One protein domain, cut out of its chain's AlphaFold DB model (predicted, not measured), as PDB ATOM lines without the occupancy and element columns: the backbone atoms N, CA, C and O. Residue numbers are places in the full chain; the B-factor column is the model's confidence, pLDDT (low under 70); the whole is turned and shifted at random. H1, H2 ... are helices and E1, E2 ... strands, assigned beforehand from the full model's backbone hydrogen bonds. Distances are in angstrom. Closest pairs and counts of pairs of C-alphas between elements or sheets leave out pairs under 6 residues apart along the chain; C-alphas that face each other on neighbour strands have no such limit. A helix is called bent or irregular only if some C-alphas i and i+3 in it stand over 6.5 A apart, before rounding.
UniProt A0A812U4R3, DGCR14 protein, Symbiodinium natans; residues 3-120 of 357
ATOM      1  N   ASP A   3     -12.772  44.241 -16.183       64.50
ATOM      2  CA  ASP A   3     -11.770  43.723 -17.122       64.50
ATOM      3  C   ASP A   3     -11.709  42.185 -17.234       64.50
ATOM      4  O   ASP A   3     -11.001  41.654 -18.086       64.50
ATOM      5  N   VAL A   4     -12.415  41.436 -16.377       62.19
ATOM      6  CA  VAL A   4     -12.411  39.953 -16.401       62.19
ATOM      7  C   VAL A   4     -13.577  39.421 -17.222       62.19
ATOM      8  O   VAL A   4     -13.377  38.624 -18.132       62.19
ATOM      9  N   VAL A   5     -14.783  39.933 -16.978       60.91
ATOM     10  CA  VAL A   5     -15.978  39.582 -17.760       60.91
ATOM     11  C   VAL A   5     -15.827  40.035 -19.205       60.91
ATOM     12  O   VAL A   5     -16.107  39.258 -20.107       60.91
ATOM     13  N   VAL A   6     -15.317  41.251 -19.436       65.31
ATOM     14  CA  VAL A   6     -15.038  41.754 -20.788       65.31
ATOM     15  C   VAL A   6     -13.949  40.927 -21.460       65.31
ATOM     16  O   VAL A   6     -14.086  40.600 -22.633       65.31
ATOM     17  N   LEU A   7     -12.891  40.534 -20.741       67.12
ATOM     18  CA  LEU A   7     -11.863  39.653 -21.298       67.12
ATOM     19  C   LEU A   7     -12.443  38.286 -21.675       67.12
ATOM     20  O   LEU A   7     -12.111  37.777 -22.739       67.12
ATOM     21  N   HIS A   8     -13.337  37.722 -20.860       66.00
ATOM     22  CA  HIS A   8     -14.022  36.466 -21.163       66.00
ATOM     23  C   HIS A   8     -15.049  36.599 -22.299       66.00
ATOM     24  O   HIS A   8     -15.110  35.726 -23.156       66.00
ATOM     25  N   ALA A   9     -15.791  37.699 -22.379       64.69
ATOM     26  CA  ALA A   9     -16.734  37.957 -23.463       64.69
ATOM     27  C   ALA A   9     -16.032  38.205 -24.807       64.69
ATOM     28  O   ALA A   9     -16.356  37.560 -25.803       64.69
ATOM     29  N   LYS A  10     -14.994  39.055 -24.816       66.94
ATOM     30  CA  LYS A  10     -14.125  39.288 -25.983       66.94
ATOM     31  C   LYS A  10     -13.425  38.007 -26.419       66.94
ATOM     32  O   LYS A  10     -13.317  37.730 -27.607       66.94
ATOM     33  N   ALA A  11     -12.976  37.197 -25.463       62.12
ATOM     34  CA  ALA A  11     -12.370  35.899 -25.728       62.12
ATOM     35  C   ALA A  11     -13.298  34.948 -26.496       62.12
ATOM     36  O   ALA A  11     -12.823  34.188 -27.343       62.12
ATOM     37  N   LEU A  12     -14.593  34.993 -26.203       58.94
ATOM     38  CA  LEU A  12     -15.609  34.180 -26.862       58.94
ATOM     39  C   LEU A  12     -16.126  34.824 -28.161       58.94
ATOM     40  O   LEU A  12     -16.950  34.218 -28.839       58.94
ATOM     41  N   ASN A  13     -15.636  36.023 -28.503       60.78
ATOM     42  CA  ASN A  13     -16.112  36.860 -29.601       60.78
ATOM     43  C   ASN A  13     -17.626  37.112 -29.531       60.78
ATOM     44  O   ASN A  13     -18.340  36.987 -30.526       60.78
ATOM     45  N   VAL A  14     -18.123  37.382 -28.321       61.47
ATOM     46  CA  VAL A  14     -19.551  37.558 -28.082       61.47
ATOM     47  C   VAL A  14     -19.846  39.011 -27.749       61.47
ATOM     48  O   VAL A  14     -19.643  39.449 -26.618       61.47
ATOM     49  N   ASP A  15     -20.357  39.739 -28.740       52.56
ATOM     50  CA  ASP A  15     -20.808  41.126 -28.572       52.56
ATOM     51  C   ASP A  15     -22.103  41.199 -27.746       52.56
ATOM     52  O   ASP A  15     -22.347  42.167 -27.029       52.56
ATOM     53  N   ARG A  16     -22.924  40.142 -27.816       55.34
ATOM     54  CA  ARG A  16     -24.123  39.912 -26.999       55.34
ATOM     55  C   ARG A  16     -24.320  38.418 -26.788       55.34
ATOM     56  O   ARG A  16     -24.437  37.682 -27.765       55.34
ATOM     57  N   ILE A  17     -24.360  37.969 -25.533       59.06
ATOM     58  CA  ILE A  17     -24.745  36.596 -25.193       59.06
ATOM     59  C   ILE A  17     -26.100  36.665 -24.517       59.06
ATOM     60  O   ILE A  17     -26.260  37.382 -23.529       59.06
ATOM     61  N   SER A  18     -27.088  35.933 -25.033       56.19
ATOM     62  CA  SER A  18     -28.307  35.773 -24.251       56.19
ATOM     63  C   SER A  18     -27.971  34.986 -22.988       56.19
ATOM     64  O   SER A  18     -27.081  34.126 -22.982       56.19
ATOM     65  N   CYS A  19     -28.733  35.212 -21.922       58.00
ATOM     66  CA  CYS A  19     -28.724  34.342 -20.750       58.00
ATOM     67  C   CYS A  19     -28.754  32.845 -21.137       58.00
ATOM     68  O   CYS A  19     -28.187  32.010 -20.442       58.00
ATOM     69  N   LEU A  20     -29.383  32.495 -22.268       54.59
ATOM     70  CA  LEU A  20     -29.668  31.111 -22.640       54.59
ATOM     71  C   LEU A  20     -28.423  30.484 -23.227       54.59
ATOM     72  O   LEU A  20     -28.033  29.398 -22.817       54.59
ATOM     73  N   GLN A  21     -27.775  31.214 -24.130       60.25
ATOM     74  CA  GLN A  21     -26.494  30.834 -24.706       60.25
ATOM     75  C   GLN A  21     -25.419  30.729 -23.629       60.25
ATOM     76  O   GLN A  21     -24.615  29.801 -23.658       60.25
ATOM     77  N   LEU A  22     -25.423  31.649 -22.661       69.19
ATOM     78  CA  LEU A  22     -24.513  31.585 -21.531       69.19
ATOM     79  C   LEU A  22     -24.744  30.310 -20.728       69.19
ATOM     80  O   LEU A  22     -23.785  29.613 -20.444       69.19
ATOM     81  N   MET A  23     -25.989  29.984 -20.377       65.25
ATOM     82  CA  MET A  23     -26.297  28.822 -19.543       65.25
ATOM     83  C   MET A  23     -26.105  27.492 -20.272       65.25
ATOM     84  O   MET A  23     -25.547  26.562 -19.695       65.25
ATOM     85  N   SER A  24     -26.511  27.391 -21.538       65.31
ATOM     86  CA  SER A  24     -26.360  26.157 -22.315       65.31
ATOM     87  C   SER A  24     -24.901  25.859 -22.643       65.31
ATOM     88  O   SER A  24     -24.531  24.698 -22.781       65.31
ATOM     89  N   ARG A  25     -24.068  26.899 -22.751       74.69
ATOM     90  CA  ARG A  25     -22.654  26.770 -23.103       74.69
ATOM     91  C   ARG A  25     -21.723  27.052 -21.939       74.69
ATOM     92  O   ARG A  25     -20.522  27.005 -22.147       74.69
ATOM     93  N   ALA A  26     -22.204  27.331 -20.724       81.19
ATOM     94  CA  ALA A  26     -21.313  27.731 -19.631       81.19
ATOM     95  C   ALA A  26     -20.222  26.693 -19.341       81.19
ATOM     96  O   ALA A  26     -19.087  27.116 -19.144       81.19
ATOM     97  N   PRO A  27     -20.498  25.370 -19.344       83.19
ATOM     98  CA  PRO A  27     -19.445  24.367 -19.189       83.19
ATOM     99  C   PRO A  27     -18.424  24.403 -20.331       83.19
ATOM    100  O   PRO A  27     -17.224  24.396 -20.075       83.19
ATOM    101  N   GLU A  28     -18.884  24.515 -21.581       80.06
ATOM    102  CA  GLU A  28     -18.014  24.639 -22.760       80.06
ATOM    103  C   GLU A  28     -17.171  25.915 -22.701       80.06
ATOM    104  O   GLU A  28     -15.974  25.886 -22.959       80.06
ATOM    105  N   ILE A  29     -17.793  27.033 -22.326       82.38
ATOM    106  CA  ILE A  29     -17.176  28.343 -22.149       82.38
ATOM    107  C   ILE A  29     -16.130  28.268 -21.041       82.38
ATOM    108  O   ILE A  29     -14.995  28.679 -21.253       82.38
ATOM    109  N   ALA A  30     -16.481  27.723 -19.875       87.75
ATOM    110  CA  ALA A  30     -15.566  27.555 -18.756       87.75
ATOM    111  C   ALA A  30     -14.355  26.714 -19.186       87.75
ATOM    112  O   ALA A  30     -13.216  27.143 -19.005       87.75
ATOM    113  N   HIS A  31     -14.593  25.590 -19.863       84.69
ATOM    114  CA  HIS A  31     -13.531  24.738 -20.386       84.69
ATOM    115  C   HIS A  31     -12.652  25.457 -21.415       84.69
ATOM    116  O   HIS A  31     -11.430  25.456 -21.292       84.69
ATOM    117  N   HIS A  32     -13.260  26.154 -22.378       84.56
ATOM    118  CA  HIS A  32     -12.558  26.923 -23.406       84.56
ATOM    119  C   HIS A  32     -11.724  28.072 -22.822       84.56
ATOM    120  O   HIS A  32     -10.669  28.426 -23.346       84.56
ATOM    121  N   LEU A  33     -12.173  28.657 -21.711       86.56
ATOM    122  CA  LEU A  33     -11.413  29.662 -20.977       86.56
ATOM    123  C   LEU A  33     -10.245  29.051 -20.188       86.56
ATOM    124  O   LEU A  33      -9.319  29.787 -19.848       86.56
ATOM    125  N   GLY A  34     -10.241  27.739 -19.943       92.31
ATOM    126  CA  GLY A  34      -9.202  27.017 -19.206       92.31
ATOM    127  C   GLY A  34      -9.587  26.638 -17.774       92.31
ATOM    128  O   GLY A  34      -8.700  26.339 -16.974       92.31
ATOM    129  N   TYR A  35     -10.879  26.667 -17.433       92.88
ATOM    130  CA  TYR A  35     -11.415  26.084 -16.202       92.88
ATOM    131  C   TYR A  35     -11.761  24.609 -16.447       92.88
ATOM    132  O   TYR A  35     -12.681  24.298 -17.201       92.88
ATOM    133  N   ALA A  36     -11.044  23.692 -15.802       91.88
ATOM    134  CA  ALA A  36     -11.244  22.252 -15.946       91.88
ATOM    135  C   ALA A  36     -11.421  21.575 -14.572       91.88
ATOM    136  O   ALA A  36     -11.111  22.183 -13.545       91.88
ATOM    137  N   PRO A  37     -11.845  20.296 -14.523       91.38
ATOM    138  CA  PRO A  37     -11.904  19.534 -13.271       91.38
ATOM    139  C   PRO A  37     -10.574  19.481 -12.507       91.38
ATOM    140  O   PRO A  37     -10.572  19.482 -11.282       91.38
ATOM    141  N   GLY A  38      -9.442  19.515 -13.220       92.44
ATOM    142  CA  GLY A  38      -8.097  19.587 -12.633       92.44
ATOM    143  C   GLY A  38      -7.666  20.983 -12.160       92.44
ATOM    144  O   GLY A  38      -6.506  21.164 -11.798       92.44
ATOM    145  N   GLY A  39      -8.558  21.976 -12.187       92.75
ATOM    146  CA  GLY A  39      -8.272  23.364 -11.829       92.75
ATOM    147  C   GLY A  39      -8.099  24.284 -13.038       92.75
ATOM    148  O   GLY A  39      -8.625  24.040 -14.125       92.75
ATOM    149  N   ILE A  40      -7.393  25.395 -12.825       94.69
ATOM    150  CA  ILE A  40      -7.174  26.427 -13.842       94.69
ATOM    151  C   ILE A  40      -5.883  26.124 -14.604       94.69
ATOM    152  O   ILE A  40      -4.800  26.081 -14.020       94.69
ATOM    153  N   GLN A  41      -5.983  25.964 -15.922       95.00
ATOM    154  CA  GLN A  41      -4.826  25.701 -16.773       95.00
ATOM    155  C   GLN A  41      -3.855  26.895 -16.762       95.00
ATOM    156  O   GLN A  41      -4.249  28.038 -17.006       95.00
ATOM    157  N   LYS A  42      -2.565  26.649 -16.504       95.38
ATOM    158  CA  LYS A  42      -1.522  27.691 -16.503       95.38
ATOM    159  C   LYS A  42      -1.443  28.388 -17.868       95.38
ATOM    160  O   LYS A  42      -1.416  27.724 -18.897       95.38
ATOM    161  N   GLY A  43      -1.394  29.723 -17.871       92.81
ATOM    162  CA  GLY A  43      -1.308  30.536 -19.095       92.81
ATOM    163  C   GLY A  43      -2.628  30.682 -19.859       92.81
ATOM    164  O   GLY A  43      -2.685  31.398 -20.854       92.81
ATOM    165  N   SER A  44      -3.705  30.045 -19.393       93.06
ATOM    166  CA  SER A  44      -5.034  30.179 -19.988       93.06
ATOM    167  C   SER A  44      -5.671  31.542 -19.707       93.06
ATOM    168  O   SER A  44      -5.250  32.294 -18.818       93.06
ATOM    169  N   ARG A  45      -6.770  31.824 -20.412       88.75
ATOM    170  CA  ARG A  45      -7.618  32.995 -20.155       88.75
ATOM    171  C   ARG A  45      -8.206  32.983 -18.743       88.75
ATOM    172  O   ARG A  45      -8.305  34.047 -18.141       88.75
ATOM    173  N   ALA A  46      -8.508  31.812 -18.191       90.88
ATOM    174  CA  ALA A  46      -8.935  31.618 -16.811       90.88
ATOM    175  C   ALA A  46      -7.844  32.044 -15.819       90.88
ATOM    176  O   ALA A  46      -8.126  32.774 -14.874       90.88
ATOM    177  N   SER A  47      -6.577  31.681 -16.067       94.44
ATOM    178  CA  SER A  47      -5.461  32.103 -15.203       94.44
ATOM    179  C   SER A  47      -5.227  33.620 -15.238       94.44
ATOM    180  O   SER A  47      -4.968  34.238 -14.203       94.44
ATOM    181  N   MET A  48      -5.399  34.243 -16.410       91.88
ATOM    182  CA  MET A  48      -5.326  35.699 -16.565       91.88
ATOM    183  C   MET A  48      -6.499  36.408 -15.877       91.88
ATOM    184  O   MET A  48      -6.282  37.397 -15.175       91.88
ATOM    185  N   GLY A  49      -7.721  35.893 -16.050       89.44
ATOM    186  CA  GLY A  49      -8.933  36.386 -15.390       89.44
ATOM    187  C   GLY A  49      -8.809  36.330 -13.869       89.44
ATOM    188  O   GLY A  49      -8.962  37.355 -13.207       89.44
ATOM    189  N   MET A  50      -8.384  35.182 -13.335       93.06
ATOM    190  CA  MET A  50      -8.121  34.983 -11.909       93.06
ATOM    191  C   MET A  50      -7.093  35.978 -11.363       93.06
ATOM    192  O   MET A  50      -7.331  36.599 -10.334       93.06
ATOM    193  N   SER A  51      -5.958  36.169 -12.045       93.06
ATOM    194  CA  SER A  51      -4.918  37.113 -11.606       93.06
ATOM    195  C   SER A  51      -5.408  38.566 -11.588       93.06
ATOM    196  O   SER A  51      -5.021  39.353 -10.720       93.06
ATOM    197  N   ARG A  52      -6.248  38.949 -12.557       89.81
ATOM    198  CA  ARG A  52      -6.862  40.284 -12.611       89.81
ATOM    199  C   ARG A  52      -7.887  40.472 -11.499       89.81
ATOM    200  O   ARG A  52      -7.862  41.508 -10.841       89.81
ATOM    201  N   GLU A  53      -8.752  39.484 -11.281       90.75
ATOM    202  CA  GLU A  53      -9.729  39.505 -10.192       90.75
ATOM    203  C   GLU A  53      -9.016  39.563  -8.838       90.75
ATOM    204  O   GLU A  53      -9.272  40.480  -8.069       90.75
ATOM    205  N   ALA A  54      -8.019  38.705  -8.608       93.56
ATOM    206  CA  ALA A  54      -7.217  38.716  -7.390       93.56
ATOM    207  C   ALA A  54      -6.605  40.093  -7.105       93.56
ATOM    208  O   ALA A  54      -6.748  40.622  -6.009       93.56
ATOM    209  N   ARG A  55      -5.984  40.735  -8.106       93.50
ATOM    210  CA  ARG A  55      -5.438  42.096  -7.948       93.50
ATOM    211  C   ARG A  55      -6.505  43.139  -7.627       93.50
ATOM    212  O   ARG A  55      -6.247  44.030  -6.827       93.50
ATOM    213  N   ALA A  56      -7.688  43.031  -8.228       87.69
ATOM    214  CA  ALA A  56      -8.793  43.949  -7.962       87.69
ATOM    215  C   ALA A  56      -9.370  43.806  -6.542       87.69
ATOM    216  O   ALA A  56      -9.985  44.749  -6.052       87.69
ATOM    217  N   PHE A  57      -9.152  42.664  -5.887       90.88
ATOM    218  CA  PHE A  57      -9.664  42.335  -4.555       90.88
ATOM    219  C   PHE A  57      -8.533  42.093  -3.536       90.88
ATOM    220  O   PHE A  57      -8.625  41.223  -2.674       90.88
ATOM    221  N   GLY A  58      -7.441  42.860  -3.629       94.25
ATOM    222  CA  GLY A  58      -6.392  42.874  -2.598       94.25
ATOM    223  C   GLY A  58      -5.564  41.587  -2.497       94.25
ATOM    224  O   GLY A  58      -5.001  41.298  -1.447       94.25
ATOM    225  N   GLY A  59      -5.488  40.808  -3.575       93.75
ATOM    226  CA  GLY A  59      -4.736  39.554  -3.666       93.75
ATOM    227  C   GLY A  59      -5.592  38.286  -3.573       93.75
ATOM    228  O   GLY A  59      -5.067  37.203  -3.822       93.75
ATOM    229  N   GLY A  60      -6.891  38.395  -3.271       94.06
ATOM    230  CA  GLY A  60      -7.810  37.257  -3.154       94.06
ATOM    231  C   GLY A  60      -8.855  37.203  -4.268       94.06
ATOM    232  O   GLY A  60      -9.273  38.229  -4.787       94.06
ATOM    233  N   VAL A  61      -9.313  36.004  -4.629       92.31
ATOM    234  CA  VAL A  61     -10.466  35.828  -5.527       92.31
ATOM    235  C   VAL A  61     -11.725  35.749  -4.661       92.31
ATOM    236  O   VAL A  61     -11.775  34.878  -3.787       92.31
ATOM    237  N   PRO A  62     -12.739  36.610  -4.864       92.50
ATOM    238  CA  PRO A  62     -13.984  36.516  -4.112       92.50
ATOM    239  C   PRO A  62     -14.642  35.144  -4.290       92.50
ATOM    240  O   PRO A  62     -14.577  34.538  -5.363       92.50
ATOM    241  N   SER A  63     -15.296  34.649  -3.241       93.56
ATOM    242  CA  SER A  63     -16.096  33.426  -3.333       93.56
ATOM    243  C   SER A  63     -17.308  33.632  -4.253       93.56
ATOM    244  O   SER A  63     -17.690  34.762  -4.564       93.56
ATOM    245  N   MET A  64     -17.962  32.540  -4.665       90.12
ATOM    246  CA  MET A  64     -19.215  32.633  -5.435       90.12
ATOM    247  C   MET A  64     -20.308  33.397  -4.675       90.12
ATOM    248  O   MET A  64     -21.074  34.137  -5.284       90.12
ATOM    249  N   GLU A  65     -20.364  33.247  -3.349       87.19
ATOM    250  CA  GLU A  65     -21.325  33.937  -2.475       87.19
ATOM    251  C   GLU A  65     -21.115  35.455  -2.473       87.19
ATOM    252  O   GLU A  65     -22.077  36.212  -2.390       87.19
ATOM    253  N   LEU A  66     -19.866  35.897  -2.648       90.12
ATOM    254  CA  LEU A  66     -19.488  37.306  -2.760       90.12
ATOM    255  C   LEU A  66     -19.498  37.817  -4.212       90.12
ATOM    256  O   LEU A  66     -18.996  38.906  -4.487       90.12
ATOM    257  N   GLY A  67     -20.046  37.045  -5.155       86.50
ATOM    258  CA  GLY A  67     -20.150  37.446  -6.558       86.50
ATOM    259  C   GLY A  67     -18.875  37.243  -7.385       86.50
ATOM    260  O   GLY A  67     -18.759  37.827  -8.461       86.50
ATOM    261  N   GLY A  68     -17.922  36.429  -6.918       91.44
ATOM    262  CA  GLY A  68     -16.668  36.167  -7.627       91.44
ATOM    263  C   GLY A  68     -16.874  35.418  -8.942       91.44
ATOM    264  O   GLY A  68     -17.384  34.292  -8.960       91.44
ATOM    265  N   VAL A  69     -16.451  36.011 -10.059       89.94
ATOM    266  CA  VAL A  69     -16.678  35.457 -11.406       89.94
ATOM    267  C   VAL A  69     -15.755  34.273 -11.665       89.94
ATOM    268  O   VAL A  69     -16.213  33.241 -12.159       89.94
ATOM    269  N   THR A  70     -14.478  34.364 -11.280       91.88
ATOM    270  CA  THR A  70     -13.528  33.250 -11.425       91.88
ATOM    271  C   THR A  70     -13.967  32.053 -10.597       91.88
ATOM    272  O   THR A  70     -13.990  30.946 -11.126       91.88
ATOM    273  N   ALA A  71     -14.364  32.254  -9.336       92.69
ATOM    274  CA  ALA A  71     -14.855  31.166  -8.487       92.69
ATOM    275  C   ALA A  71     -16.098  30.491  -9.096       92.69
ATOM    276  O   ALA A  71     -16.236  29.267  -9.056       92.69
ATOM    277  N   SER A  72     -16.967  31.285  -9.725       92.62
ATOM    278  CA  SER A  72     -18.170  30.813 -10.415       92.62
ATOM    279  C   SER A  72     -17.839  29.966 -11.643       92.62
ATOM    280  O   SER A  72     -18.304  28.833 -11.753       92.62
ATOM    281  N   LEU A  73     -16.988  30.472 -12.541       90.81
ATOM    282  CA  LEU A  73     -16.547  29.745 -13.737       90.81
ATOM    283  C   LEU A  73     -15.710  28.510 -13.388       90.81
ATOM    284  O   LEU A  73     -15.848  27.478 -14.038       90.81
ATOM    285  N   GLN A  74     -14.902  28.576 -12.329       93.31
ATOM    286  CA  GLN A  74     -14.161  27.429 -11.815       93.31
ATOM    287  C   GLN A  74     -15.102  26.354 -11.279       93.31
ATOM    288  O   GLN A  74     -14.918  25.185 -11.607       93.31
ATOM    289  N   SER A  75     -16.133  26.727 -10.509       93.62
ATOM    290  CA  SER A  75     -17.143  25.760 -10.070       93.62
ATOM    291  C   SER A  75     -17.825  25.105 -11.268       93.62
ATOM    292  O   SER A  75     -17.997  23.892 -11.251       93.62
ATOM    293  N   ILE A  76     -18.175  25.875 -12.302       89.94
ATOM    294  CA  ILE A  76     -18.807  25.355 -13.523       89.94
ATOM    295  C   ILE A  76     -17.871  24.399 -14.268       89.94
ATOM    296  O   ILE A  76     -18.294  23.308 -14.644       89.94
ATOM    297  N   GLY A  77     -16.605  24.776 -14.461       88.69
ATOM    298  CA  GLY A  77     -15.608  23.932 -15.121       88.69
ATOM    299  C   GLY A  77     -15.309  22.648 -14.344       88.69
ATOM    300  O   GLY A  77     -15.059  21.609 -14.950       88.69
ATOM    301  N   ALA A  78     -15.384  22.696 -13.011       89.44
ATOM    302  CA  ALA A  78     -15.155  21.538 -12.157       89.44
ATOM    303  C   ALA A  78     -16.346  20.573 -12.111       89.44
ATOM    304  O   ALA A  78     -16.154  19.362 -12.183       89.44
ATOM    305  N   SER A  79     -17.572  21.088 -11.983       88.94
ATOM    306  CA  SER A  79     -18.768  20.255 -11.806       88.94
ATOM    307  C   SER A  79     -19.549  19.995 -13.093       88.94
ATOM    308  O   SER A  79     -20.526  19.245 -13.063       88.94
ATOM    309  N   GLY A  80     -19.205  20.672 -14.192       83.69
ATOM    310  CA  GLY A  80     -19.995  20.691 -15.427       83.69
ATOM    311  C   GLY A  80     -21.404  21.270 -15.244       83.69
ATOM    312  O   GLY A  80     -22.263  21.094 -16.103       83.69
ATOM    313  N   THR A  81     -21.678  21.915 -14.108       79.94
ATOM    314  CA  THR A  81     -23.012  22.367 -13.698       79.94
ATOM    315  C   THR A  81     -22.948  23.770 -13.112       79.94
ATOM    316  O   THR A  81     -21.973  24.153 -12.469       79.94
ATOM    317  N   ILE A  82     -24.002  24.552 -13.323       82.31
ATOM    318  CA  ILE A  82     -24.068  25.940 -12.862       82.31
ATOM    319  C   ILE A  82     -24.822  25.983 -11.538       82.31
ATOM    320  O   ILE A  82     -26.018  25.700 -11.486       82.31
ATOM    321  N   LYS A  83     -24.118  26.343 -10.463       85.69
ATOM    322  CA  LYS A  83     -24.724  26.553  -9.144       85.69
ATOM    323  C   LYS A  83     -25.515  27.873  -9.101       85.69
ATOM    324  O   LYS A  83     -25.152  28.806  -9.825       85.69
ATOM    325  N   PRO A  84     -26.556  27.999  -8.254       79.00
ATOM    326  CA  PRO A  84     -27.337  29.235  -8.128       79.00
ATOM    327  C   PRO A  84     -26.492  30.481  -7.817       79.00
ATOM    328  O   PRO A  84     -26.747  31.553  -8.364       79.00
ATOM    329  N   GLU A  85     -25.458  30.345  -6.988       85.88
ATOM    330  CA  GLU A  85     -24.530  31.422  -6.625       85.88
ATOM    331  C   GLU A  85     -23.694  31.840  -7.836       85.88
ATOM    332  O   GLU A  85     -23.628  33.023  -8.167       85.88
ATOM    333  N   ALA A  86     -23.134  30.855  -8.549       85.19
ATOM    334  CA  ALA A  86     -22.335  31.081  -9.750       85.19
ATOM    335  C   ALA A  86     -23.131  31.820 -10.832       85.19
ATOM    336  O   ALA A  86     -22.639  32.732 -11.492       85.19
ATOM    337  N   LYS A  87     -24.403  31.452 -10.972       78.62
ATOM    338  CA  LYS A  87     -25.363  32.099 -11.862       78.62
ATOM    339  C   LYS A  87     -25.583  33.567 -11.495       78.62
ATOM    340  O   LYS A  87     -25.469  34.417 -12.374       78.62
ATOM    341  N   ARG A  88     -25.875  33.875 -10.223       80.94
ATOM    342  CA  ARG A  88     -26.064  35.265  -9.762       80.94
ATOM    343  C   ARG A  88     -24.815  36.106 -10.011       80.94
ATOM    344  O   ARG A  88     -24.927  37.197 -10.563       80.94
ATOM    345  N   ALA A  89     -23.643  35.568  -9.678       84.62
ATOM    346  CA  ALA A  89     -22.359  36.230  -9.880       84.62
ATOM    347  C   ALA A  89     -22.113  36.561 -11.360       84.62
ATOM    348  O   ALA A  89     -21.868  37.713 -11.704       84.62
ATOM    349  N   ILE A  90     -22.241  35.574 -12.253       82.25
ATOM    350  CA  ILE A  90     -21.995  35.773 -13.687       82.25
ATOM    351  C   ILE A  90     -23.038  36.719 -14.298       82.25
ATOM    352  O   ILE A  90     -22.666  37.614 -15.052       82.25
ATOM    353  N   ALA A  91     -24.324  36.574 -13.960       77.00
ATOM    354  CA  ALA A  91     -25.376  37.456 -14.467       77.00
ATOM    355  C   ALA A  91     -25.161  38.914 -14.030       77.00
ATOM    356  O   ALA A  91     -25.202  39.815 -14.866       77.00
ATOM    357  N   ALA A  92     -24.858  39.149 -12.747       80.81
ATOM    358  CA  ALA A  92     -24.533  40.481 -12.237       80.81
ATOM    359  C   ALA A  92     -23.316  41.077 -12.958       80.81
ATOM    360  O   ALA A  92     -23.316  42.247 -13.347       80.81
ATOM    361  N   ALA A  93     -22.294  40.254 -13.191       80.38
ATOM    362  CA  ALA A  93     -21.078  40.684 -13.853       80.38
ATOM    363  C   ALA A  93     -21.302  41.003 -15.345       80.38
ATOM    364  O   ALA A  93     -20.720  41.963 -15.842       80.38
ATOM    365  N   LEU A  94     -22.178  40.265 -16.039       77.12
ATOM    366  CA  LEU A  94     -22.564  40.521 -17.435       77.12
ATOM    367  C   LEU A  94     -23.466  41.748 -17.605       77.12
ATOM    368  O   LEU A  94     -23.299  42.481 -18.580       77.12
ATOM    369  N   ARG A  95     -24.380  42.005 -16.660       76.69
ATOM    370  CA  ARG A  95     -25.170  43.251 -16.625       76.69
ATOM    371  C   ARG A  95     -24.266  44.465 -16.474       76.69
ATOM    372  O   ARG A  95     -24.376  45.416 -17.237       76.69
ATOM    373  N   LYS A  96     -23.289  44.393 -15.560       79.44
ATOM    374  CA  LYS A  96     -22.329  45.481 -15.314       79.44
ATOM    375  C   LYS A  96     -21.563  45.912 -16.569       79.44
ATOM    376  O   LYS A  96     -21.147  47.059 -16.654       79.44
ATOM    377  N   VAL A  97     -21.368  45.003 -17.523       75.44
ATOM    378  CA  VAL A  97     -20.642  45.270 -18.775       75.44
ATOM    379  C   VAL A  97     -21.574  45.468 -19.978       75.44
ATOM    380  O   VAL A  97     -21.104  45.480 -21.110       75.44
ATOM    381  N   GLY A  98     -22.887  45.599 -19.750       73.06
ATOM    382  CA  GLY A  98     -23.886  45.853 -20.794       73.06
ATOM    383  C   GLY A  98     -24.087  44.702 -21.784       73.06
ATOM    384  O   GLY A  98     -24.674  44.899 -22.847       73.06
ATOM    385  N   ILE A  99     -23.584  43.505 -21.462       71.12
ATOM    386  CA  ILE A  99     -23.734  42.315 -22.310       71.12
ATOM    387  C   ILE A  99     -25.098  41.669 -22.073       71.12
ATOM    388  O   ILE A  99     -25.731  41.204 -23.021       71.12
ATOM    389  N   LEU A 100     -25.545  41.649 -20.816       67.06
ATOM    390  CA  LEU A 100     -26.906  41.275 -20.459       67.06
ATOM    391  C   LEU A 100     -27.779  42.533 -20.451       67.06
ATOM    392  O   LEU A 100     -27.399  43.515 -19.819       67.06
ATOM    393  N   ALA A 101     -28.936  42.509 -21.114       64.88
ATOM    394  CA  ALA A 101     -29.888  43.612 -21.015       64.88
ATOM    395  C   ALA A 101     -30.456  43.703 -19.585       64.88
ATOM    396  O   ALA A 101     -30.640  42.674 -18.929       64.88
ATOM    397  N   ASP A 102     -30.793  44.915 -19.134       56.75
ATOM    398  CA  ASP A 102     -31.287  45.217 -17.776       56.75
ATOM    399  C   ASP A 102     -32.637  44.554 -17.400       56.75
ATOM    400  O   ASP A 102     -33.174  44.823 -16.332       56.75
ATOM    401  N   GLY A 103     -33.174  43.653 -18.233       56.50
ATOM    402  CA  GLY A 103     -34.407  42.900 -17.972       56.50
ATOM    403  C   GLY A 103     -34.283  41.376 -18.059       56.50
ATOM    404  O   GLY A 103     -35.252  40.686 -17.776       56.50
ATOM    405  N   ASP A 104     -33.136  40.801 -18.432       58.41
ATOM    406  CA  ASP A 104     -33.039  39.339 -18.539       58.41
ATOM    407  C   ASP A 104     -32.679  38.714 -17.185       58.41
ATOM    408  O   ASP A 104     -31.672  39.071 -16.560       58.41
ATOM    409  N   HIS A 105     -33.471  37.733 -16.744       62.66
ATOM    410  CA  HIS A 105     -33.202  36.940 -15.545       62.66
ATOM    411  C   HIS A 105     -33.082  35.459 -15.919       62.66
ATOM    412  O   HIS A 105     -33.747  34.945 -16.819       62.66
ATOM    413  N   VAL A 106     -32.177  34.745 -15.254       55.03
ATOM    414  CA  VAL A 106     -32.081  33.289 -15.397       55.03
ATOM    415  C   VAL A 106     -32.846  32.679 -14.235       55.03
ATOM    416  O   VAL A 106     -32.665  33.120 -13.103       55.03
ATOM    417  N   ALA A 107     -33.600  31.615 -14.476       59.28
ATOM    418  CA  ALA A 107     -34.337  30.856 -13.473       59.28
ATOM    419  C   ALA A 107     -33.852  29.395 -13.455       59.28
ATOM    420  O   ALA A 107     -33.453  28.844 -14.483       59.28
ATOM    421  N   ALA A 108     -33.798  28.776 -12.272       51.19
ATOM    422  CA  ALA A 108     -33.416  27.367 -12.143       51.19
ATOM    423  C   ALA A 108     -34.664  26.505 -11.940       51.19
ATOM    424  O   ALA A 108     -35.476  26.806 -11.067       51.19
ATOM    425  N   MET A 109     -34.812  25.429 -12.717       58.47
ATOM    426  CA  MET A 109     -35.849  24.436 -12.451       58.47
ATOM    427  C   MET A 109     -35.466  23.626 -11.209       58.47
ATOM    428  O   MET A 109     -34.387  23.041 -11.173       58.47
ATOM    429  N   GLN A 110     -36.340  23.568 -10.200       48.44
ATOM    430  CA  GLN A 110     -36.047  22.875  -8.935       48.44
ATOM    431  C   GLN A 110     -35.762  21.373  -9.112       48.44
ATOM    432  O   GLN A 110     -35.012  20.809  -8.324       48.44
ATOM    433  N   ASP A 111     -36.298  20.751 -10.166       51.06
ATOM    434  CA  ASP A 111     -36.310  19.288 -10.319       51.06
ATOM    435  C   ASP A 111     -35.519  18.770 -11.534       51.06
ATOM    436  O   ASP A 111     -35.423  17.572 -11.796       51.06
ATOM    437  N   ARG A 112     -34.930  19.674 -12.324       52.62
ATOM    438  CA  ARG A 112     -34.107  19.322 -13.487       52.62
ATOM    439  C   ARG A 112     -32.896  20.234 -13.515       52.62
ATOM    440  O   ARG A 112     -33.037  21.442 -13.395       52.62
ATOM    441  N   ARG A 113     -31.703  19.682 -13.768       57.19
ATOM    442  CA  ARG A 113     -30.440  20.439 -13.954       57.19
ATOM    443  C   ARG A 113     -30.452  21.374 -15.185       57.19
ATOM    444  O   ARG A 113     -29.399  21.794 -15.650       57.19
ATOM    445  N   GLN A 114     -31.627  21.654 -15.743       59.22
ATOM    446  CA  GLN A 114     -31.853  22.482 -16.914       59.22
ATOM    447  C   GLN A 114     -32.198  23.899 -16.454       59.22
ATOM    448  O   GLN A 114     -33.034  24.111 -15.575       59.22
ATOM    449  N   LEU A 115     -31.515  24.871 -17.043       57.22
ATOM    450  CA  LEU A 115     -31.695  26.284 -16.741       57.22
ATOM    451  C   LEU A 115     -32.603  26.891 -17.799       57.22
ATOM    452  O   LEU A 115     -32.478  26.580 -18.984       57.22
ATOM    453  N   VAL A 116     -33.509  27.752 -17.355       66.25
ATOM    454  CA  VAL A 116     -34.469  28.428 -18.223       66.25
ATOM    455  C   VAL A 116     -34.175  29.911 -18.175       66.25
ATOM    456  O   VAL A 116     -33.948  30.487 -17.110       66.25
ATOM    457  N   VAL A 117     -34.170  30.532 -19.345       68.44
ATOM    458  CA  VAL A 117     -34.096  31.984 -19.432       68.44
ATOM    459  C   VAL A 117     -35.479  32.561 -19.393       68.44
ATOM    460  O   VAL A 117     -36.352  32.184 -20.173       68.44
ATOM    461  N   VAL A 118     -35.646  33.481 -18.461       77.56
ATOM    462  CA  VAL A 118     -36.860  34.241 -18.270       77.56
ATOM    463  C   VAL A 118     -36.610  35.588 -18.922       77.56
ATOM    464  O   VAL A 118     -36.000  36.484 -18.343       77.56
ATOM    465  N   GLU A 119     -37.032  35.687 -20.179       81.88
ATOM    466  CA  GLU A 119     -37.133  36.968 -20.871       81.88
ATOM    467  C   GLU A 119     -38.275  37.750 -20.223       81.88
ATOM    468  O   GLU A 119     -39.454  37.427 -20.415       81.88
ATOM    469  N   VAL A 120     -37.925  38.739 -19.403       85.38
ATOM    470  CA  VAL A 120     -38.917  39.623 -18.796       85.38
ATOM    471  C   VAL A 120     -39.416  40.581 -19.875       85.38
ATOM    472  O   VAL A 120     -38.610  41.200 -20.579       85.38
TER     473      VAL A 120
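This is residues 3 to 120 of the 357 residues of the protein "DGCR14 protein" of Symbiodinium natans (UniProt A0A812U4R3). Three helices, H3, H4 and H5, stand side by side as a slab with H4 between the other two, and the strand hairpin E1 E2 extends it beyond H5. H2 crosses one face of this slab, from the strands to H4, and short H1 packs on that same face, where it touches residues 45 to 49 of H3. The printed part has 118 residues, in the order H1 H2 H3 H4 H5 E1 E2, with E1 and E2 antiparallel; the class is mostly helix. It is compact, with a radius of gyration of the C-alphas of 13.2 A, and spans 36 by 28 by 26 A.

H1 holds residues 5 to 11, from C-alpha 5 at (-15.978, 39.582, -17.760). H2, residues 19 to 33, is 17.9 A long and irregular: C-alphas 24 and 27 are 7.8 A apart. H3, residues 45 to 56, measures 16.4 A, H4, residues 69 to 79, 15.4 A, and H5, residues 84 to 96, 18.5 A. Strand E1 is residues 104 to 108, and E2, residues 115 to 119, ends at C-alpha 119 (-37.133, 36.968, -20.871).

The hub H4 touches H3 (closest C-alphas Met 50 and Thr 70, 5.7 A), H5 (Ser 72 and Ala 86, 4.2 A) and residues 26 to 31 of H2 (Ala 30 and Gly 77, 5.1 A). H3 and H4, at 38 degrees, and H4 and H5, at 40 degrees, are helical hairpins with steep tilts, opposite ways. H2 is about perpendicular to H4, at 81 degrees. In the E1 E2 hairpin, N 107 and O 116 are 2.9 A apart, within hydrogen-bond range. Every O i to N i+4 pair is within range in H1, H3, H4 and H5; in H2, 9 of 11 are.

The farthest C-alphas, Lys 42 and Val 120, are 39.3 A apart. The printed part has no cut; H2 to H3 and H3 to H4 are long links. The pLDDT is under 70 in residues 3 to 24 and 100 to 117.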